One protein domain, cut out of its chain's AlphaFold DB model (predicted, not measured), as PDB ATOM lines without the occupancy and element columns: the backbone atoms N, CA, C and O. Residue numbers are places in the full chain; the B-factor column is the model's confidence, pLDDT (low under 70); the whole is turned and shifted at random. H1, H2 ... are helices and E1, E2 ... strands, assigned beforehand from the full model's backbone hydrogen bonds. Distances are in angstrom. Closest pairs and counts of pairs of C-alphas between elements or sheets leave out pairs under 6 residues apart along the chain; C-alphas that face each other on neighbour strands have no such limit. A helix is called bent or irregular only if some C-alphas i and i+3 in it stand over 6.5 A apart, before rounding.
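What this domain is: This is residues 3 to 47 of the 57 residues of an uncharacterized protein of Shigella boydii 965-58 (UniProt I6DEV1). The model is an open V: a small two-stranded hairpin, E1 and E2, makes one arm, and a single long helix, H1, makes the other, the two arms joined by residues 24 to 26 at the corner. The space between the arms is empty, there is no shared core, and H1 sticks out over nearly its whole length, at residues 27 to 32 and 34 to 45, while at the far end of the hairpin residues 9 to 14 of its loop stick out too. The printed part has 45 residues, with two named strands and one named helix in the order E1, E2, H1; the sheet has the order E1 - E2 and is antiparallel, and the class is mixed, helices and strands. The whole is extended, with a radius of gyration of the C-alphas of 15.4 A, and flat, with spans of 37 by 32 by 12 A.

Where its parts are: The printed part begins with strand E1, residues 3 to 6, Arg 3 to Tyr 6, whose first C-alpha is at (18.303, -22.363, 10.285); it measures 10.0 A from first to last C-alpha. Residues 7 to 17 then make a loop, in which residues 13 to 15 are a helical run too short to bear a name. Strand E2, residues 18 to 23, Glu 18 to Leu 23, is the longest strand, at 15.4 A from C-alpha 18 at (13.509, -28.022, 2.315) to C-alpha 23. After residues 24 to 26 comes helix H1, residues 27 to 45, Thr 27 to Glu 45, 26.8 A from first to last C-alpha. It begins with C-alpha 27 at (21.602, -10.402, 21.380) and ends with C-alpha 45 at (13.518, -32.174, 34.670). Residues 46 and 47 follow it.

How they stand to each other: E1 and E2 are antiparallel neighbours and form a hairpin, with an angle of 150 degrees between their N-to-C directions. The C-alphas of Arg 3 and Thr 22 face each other at 4.6 A, and those of Tyr 6 and Glu 18 face each other at 5.4 A. Across the pair, N of Gly 20 and O of Leu 4 are within hydrogen-bond range at 2.8 A, and so are N of Tyr 6 and O of Glu 18 at 3.0 A. From E2 the backbone passes through a tight link of 3 residues into H1. Along E2 the y coordinate of the C-alphas goes from -28.022 at residue 18 to -16.043 at residue 23; along H1 it goes back from -10.402 at residue 27 to -32.174 at residue 45. E1 and H1 are apart, with no C-alpha of the one within 8 A of the other. H1 is neither bent nor irregular, and in it every O i to N i+4 pair is within hydrogen-bond range.

The domain as a whole: The two C-alphas farthest apart are those of Glu 15, in the loop of the hairpin, and Ser 46, just after H1, at 38.3 A. The C-alphas of the first and last printed residues, Arg 3 and Gly 47, are 29.9 A apart. The printed part runs from residue 3 to residue 47 without a cut, within a full chain of 57 residues. The link from E1 to E2 is long, with 11 residues. The mean pLDDT of the printed part is 83.6; H1 has a mean of 94, E1 of 82 and E2 of 81. Low confidence, under 70, is found at 8 residues, 9 to 16, which lie in the long link.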
ATOM      1  N   ARG A   3      18.559 -21.776  11.605       85.81
ATOM      2  CA  ARG A   3      18.303 -22.363  10.285       85.81
ATOM      3  C   ARG A   3      16.862 -22.846  10.247       85.81
ATOM      4  O   ARG A   3      16.467 -23.639  11.096       85.81
ATOM      5  N   LEU A   4      16.085 -22.335   9.298       80.31
ATOM      6  CA  LEU A   4      14.677 -22.694   9.155       80.31
ATOM      7  C   LEU A   4      14.546 -23.908   8.237       80.31
ATOM      8  O   LEU A   4      15.178 -23.970   7.186       80.31
ATOM      9  N   HIS A   5      13.724 -24.865   8.644       82.94
ATOM     10  CA  HIS A   5      13.421 -26.074   7.893       82.94
ATOM     11  C   HIS A   5      11.913 -26.100   7.664       82.94
ATOM     12  O   HIS A   5      11.150 -26.031   8.626       82.94
ATOM     13  N   TYR A   6      11.492 -26.148   6.401       78.00
ATOM     14  CA  TYR A   6      10.079 -26.158   6.042       78.00
ATOM     15  C   TYR A   6       9.699 -27.547   5.554       78.00
ATOM     16  O   TYR A   6      10.305 -28.089   4.630       78.00
ATOM     17  N   GLN A   7       8.684 -28.124   6.190       76.69
ATOM     18  CA  GLN A   7       8.043 -29.332   5.704       76.69
ATOM     19  C   GLN A   7       6.716 -28.931   5.074       76.69
ATOM     20  O   GLN A   7       5.823 -28.425   5.752       76.69
ATOM     21  N   THR A   8       6.601 -29.124   3.764       74.12
ATOM     22  CA  THR A   8       5.375 -28.813   3.034       74.12
ATOM     23  C   THR A   8       4.316 -29.862   3.388       74.12
ATOM     24  O   THR A   8       4.526 -31.045   3.102       74.12
ATOM     25  N   PRO A   9       3.184 -29.484   4.012       64.56
ATOM     26  CA  PRO A   9       2.135 -30.444   4.335       64.56
ATOM     27  C   PRO A   9       1.590 -31.049   3.032       64.56
ATOM     28  O   PRO A   9       1.275 -30.314   2.098       64.56
ATOM     29  N   ASN A  10       1.494 -32.383   2.975       66.38
ATOM     30  CA  ASN A  10       1.131 -33.216   1.808       66.38
ATOM     31  C   ASN A  10       2.228 -33.525   0.773       66.38
ATOM     32  O   ASN A  10       1.927 -34.173  -0.229       66.38
ATOM     33  N   LYS A  11       3.488 -33.131   0.992       62.25
ATOM     34  CA  LYS A  11       4.614 -33.603   0.169       62.25
ATOM     35  C   LYS A  11       5.181 -34.875   0.810       62.25
ATOM     36  O   LYS A  11       5.447 -34.889   2.011       62.25
ATOM     37  N   SER A  12       5.277 -35.960   0.041       58.09
ATOM     38  CA  SER A  12       5.760 -37.270   0.499       58.09
ATOM     39  C   SER A  12       7.112 -37.124   1.204       58.09
ATOM     40  O   SER A  12       7.982 -36.414   0.701       58.09
ATOM     41  N   GLU A  13       7.338 -37.844   2.310       58.03
ATOM     42  CA  GLU A  13       8.608 -37.826   3.071       58.03
ATOM     43  C   GLU A  13       9.859 -38.111   2.208       58.03
ATOM     44  O   GLU A  13      10.979 -37.794   2.600       58.03
ATOM     45  N   GLN A  14       9.668 -38.669   1.008       56.56
ATOM     46  CA  GLN A  14      10.712 -38.943   0.022       56.56
ATOM     47  C   GLN A  14      11.401 -37.701  -0.566       56.56
ATOM     48  O   GLN A  14      12.517 -37.845  -1.056       56.56
ATOM     49  N   GLU A  15      10.803 -36.504  -0.529       61.47
ATOM     50  CA  GLU A  15      11.434 -35.298  -1.108       61.47
ATOM     51  C   GLU A  15      12.348 -34.523  -0.143       61.47
ATOM     52  O   GLU A  15      13.023 -33.583  -0.561       61.47
ATOM     53  N   GLY A  16      12.467 -34.962   1.114       64.25
ATOM     54  CA  GLY A  16      13.333 -34.325   2.106       64.25
ATOM     55  C   GLY A  16      12.823 -32.956   2.573       64.25
ATOM     56  O   GLY A  16      12.025 -32.285   1.922       64.25
ATOM     57  N   THR A  17      13.260 -32.534   3.758       70.50
ATOM     58  CA  THR A  17      12.895 -31.223   4.304       70.50
ATOM     59  C   THR A  17      13.638 -30.121   3.556       70.50
ATOM     60  O   THR A  17      14.872 -30.117   3.516       70.50
ATOM     61  N   GLU A  18      12.903 -29.158   3.000       75.69
ATOM     62  CA  GLU A  18      13.509 -28.022   2.315       75.69
ATOM     63  C   GLU A  18      14.214 -27.137   3.343       75.69
ATOM     64  O   GLU A  18      13.626 -26.648   4.317       75.69
ATOM     65  N   VAL A  19      15.519 -26.959   3.145       77.31
ATOM     66  CA  VAL A  19      16.303 -26.072   3.989       77.31
ATOM     67  C   VAL A  19      16.087 -24.637   3.527       77.31
ATOM     68  O   VAL A  19      16.497 -24.254   2.433       77.31
ATOM     69  N   GLY A  20      15.492 -23.837   4.402       76.38
ATOM     70  CA  GLY A  20      15.296 -22.412   4.203       76.38
ATOM     71  C   GLY A  20      16.521 -21.556   4.532       76.38
ATOM     72  O   GLY A  20      17.653 -22.019   4.688       76.38
ATOM     73  N   GLN A  21      16.257 -20.256   4.647       81.38
ATOM     74  CA  GLN A  21      17.257 -19.230   4.917       81.38
ATOM     75  C   GLN A  21      17.906 -19.390   6.300       81.38
ATOM     76  O   GLN A  21      17.252 -19.689   7.302       81.38
ATOM     77  N   THR A  22      19.210 -19.118   6.345       88.12
ATOM     78  CA  THR A  22      19.990 -18.994   7.577       88.12
ATOM     79  C   THR A  22      19.958 -17.551   8.075       88.12
ATOM     80  O   THR A  22      20.294 -16.629   7.332       88.12
ATOM     81  N   LEU A  23      19.592 -17.355   9.341       87.50
ATOM     82  CA  LEU A  23      19.479 -16.043   9.981       87.50
ATOM     83  C   LEU A  23      20.452 -15.909  11.159       87.50
ATOM     84  O   LEU A  23      20.672 -16.844  11.938       87.50
ATOM     85  N   TRP A  24      21.025 -14.719  11.317       92.75
ATOM     86  CA  TRP A  24      21.793 -14.348  12.505       92.75
ATOM     87  C   TRP A  24      20.868 -13.710  13.538       92.75
ATOM     88  O   TRP A  24      19.956 -12.970  13.181       92.75
ATOM     89  N   LEU A  25      21.085 -14.030  14.813       91.00
ATOM     90  CA  LEU A  25      20.274 -13.501  15.908       91.00
ATOM     91  C   LEU A  25      20.936 -12.242  16.462       91.00
ATOM     92  O   LEU A  25      22.157 -12.209  16.625       91.00
ATOM     93  N   THR A  26      20.126 -11.245  16.801       95.69
ATOM     94  CA  THR A  26      20.551 -10.163  17.690       95.69
ATOM     95  C   THR A  26      20.649 -10.686  19.126       95.69
ATOM     96  O   THR A  26      20.099 -11.737  19.468       95.69
ATOM     97  N   THR A  27      21.378  -9.977  19.989       95.19
ATOM     98  CA  THR A  27      21.602 -10.402  21.380       95.19
ATOM     99  C   THR A  27      20.301 -10.521  22.181       95.19
ATOM    100  O   THR A  27      20.155 -11.437  22.988       95.19
ATOM    101  N   ASP A  28      19.351  -9.618  21.957       96.31
ATOM    102  CA  ASP A  28      18.028  -9.602  22.586       96.31
ATOM    103  C   ASP A  28      17.185 -10.822  22.188       96.31
ATOM    104  O   ASP A  28      16.676 -11.521  23.068       96.31
ATOM    105  N   VAL A  29      17.122 -11.151  20.894       94.12
ATOM    106  CA  VAL A  29      16.427 -12.351  20.411       94.12
ATOM    107  C   VAL A  29      17.104 -13.619  20.936       94.12
ATOM    108  O   VAL A  29      16.427 -14.528  21.413       94.12
ATOM    109  N   ALA A  30      18.440 -13.685  20.925       94.94
ATOM    110  CA  ALA A  30      19.171 -14.834  21.462       94.94
ATOM    111  C   ALA A  30      18.861 -15.081  22.950       94.94
ATOM    112  O   ALA A  30      18.688 -16.229  23.356       94.94
ATOM    113  N   ARG A  31      18.730 -14.016  23.754       96.88
ATOM    114  CA  ARG A  31      18.362 -14.122  25.172       96.88
ATOM    115  C   ARG A  31      16.964 -14.707  25.361       96.88
ATOM    116  O   ARG A  31      16.793 -15.569  26.214       96.88
ATOM    117  N   GLN A  32      15.990 -14.281  24.557       95.94
ATOM    118  CA  GLN A  32      14.633 -14.835  24.612       95.94
ATOM    119  C   GLN A  32      14.622 -16.331  24.282       95.94
ATOM    120  O   GLN A  32      13.996 -17.109  24.998       95.94
ATOM    121  N   PHE A  33      15.362 -16.745  23.247       93.88
ATOM    122  CA  PHE A  33      15.516 -18.162  22.909       93.88
ATOM    123  C   PHE A  33      16.124 -18.970  24.060       93.88
ATOM    124  O   PHE A  33      15.616 -20.044  24.370       93.88
ATOM    125  N   ILE A  34      17.169 -18.452  24.714       95.50
ATOM    126  CA  ILE A  34      17.783 -19.106  25.880       95.50
ATOM    127  C   ILE A  34      16.751 -19.290  26.997       95.50
ATOM    128  O   ILE A  34      16.575 -20.410  27.462       95.50
ATOM    129  N   SER A  35      16.002 -18.244  27.359       97.06
ATOM    130  CA  SER A  35      14.988 -18.338  28.420       97.06
ATOM    131  C   SER A  35      13.884 -19.357  28.112       97.06
ATOM    132  O   SER A  35      13.414 -20.048  29.012       97.06
ATOM    133  N   ILE A  36      13.478 -19.483  26.843       95.62
ATOM    134  CA  ILE A  36      12.509 -20.504  26.417       95.62
ATOM    135  C   ILE A  36      13.092 -21.912  26.591       95.62
ATOM    136  O   ILE A  36      12.408 -22.800  27.100       95.62
ATOM    137  N   LEU A  37      14.346 -22.123  26.181       95.38
ATOM    138  CA  LEU A  37      15.016 -23.418  26.306       95.38
ATOM    139  C   LEU A  37      15.205 -23.819  27.772       95.38
ATOM    140  O   LEU A  37      14.895 -24.950  28.129       95.38
ATOM    141  N   GLU A  38      15.645 -22.894  28.624       96.62
ATOM    142  CA  GLU A  38      15.807 -23.123  30.065       96.62
ATOM    143  C   GLU A  38      14.480 -23.522  30.723       96.62
ATOM    144  O   GLU A  38      14.427 -24.503  31.464       96.62
ATOM    145  N   ALA A  39      13.385 -22.823  30.398       94.81
ATOM    146  CA  ALA A  39      12.055 -23.166  30.899       94.81
ATOM    147  C   ALA A  39      11.586 -24.552  30.416       94.81
ATOM    148  O   ALA A  39      10.981 -25.306  31.180       94.81
ATOM    149  N   GLY A  40      11.879 -24.908  29.161       90.75
ATOM    150  CA  GLY A  40      11.577 -26.228  28.607       90.75
ATOM    151  C   GLY A  40      12.350 -27.354  29.297       90.75
ATOM    152  O   GLY A  40      11.752 -28.371  29.649       90.75
ATOM    153  N   ILE A  41      13.650 -27.158  29.542       93.38
ATOM    154  CA  ILE A  41      14.499 -28.112  30.273       93.38
ATOM    155  C   ILE A  41      13.968 -28.295  31.692       93.38
ATOM    156  O   ILE A  41      13.703 -29.425  32.088       93.38
ATOM    157  N   ALA A  42      13.706 -27.200  32.411       93.38
ATOM    158  CA  ALA A  42      13.158 -27.261  33.763       93.38
ATOM    159  C   ALA A  42      11.822 -28.025  33.813       93.38
ATOM    160  O   ALA A  42      11.600 -28.826  34.719       93.38
ATOM    161  N   LYS A  43      10.944 -27.839  32.814       89.25
ATOM    162  CA  LYS A  43       9.686 -28.595  32.704       89.25
ATOM    163  C   LYS A  43       9.932 -30.097  32.522       89.25
ATOM    164  O   LYS A  43       9.241 -30.897  33.143       89.25
ATOM    165  N   ILE A  44      10.914 -30.492  31.713       87.50
ATOM    166  CA  ILE A  44      11.279 -31.907  31.536       87.50
ATOM    167  C   ILE A  44      11.886 -32.477  32.828       87.50
ATOM    168  O   ILE A  44      11.475 -33.544  33.279       87.50
ATOM    169  N   GLU A  45      12.818 -31.754  33.449       89.94
ATOM    170  CA  GLU A  45      13.518 -32.174  34.670       89.94
ATOM    171  C   GLU A  45      12.596 -32.259  35.891       89.94
ATOM    172  O   GLU A  45      12.818 -33.086  36.772       89.94
ATOM    173  N   SER A  46      11.527 -31.460  35.927       89.31
ATOM    174  CA  SER A  46      10.515 -31.518  36.988       89.31
ATOM    175  C   SER A  46       9.703 -32.820  37.005       89.31
ATOM    176  O   SER A  46       9.016 -33.095  37.984       89.31
ATOM    177  N   GLY A  47       9.762 -33.632  35.940       78.88
ATOM    178  CA  GLY A  47       8.948 -34.842  35.805       78.88
ATOM    179  C   GLY A  47       7.487 -34.577  35.418       78.88
ATOM    180  O   GLY A  47       6.771 -35.523  35.096       78.88
TER     181      GLY A  47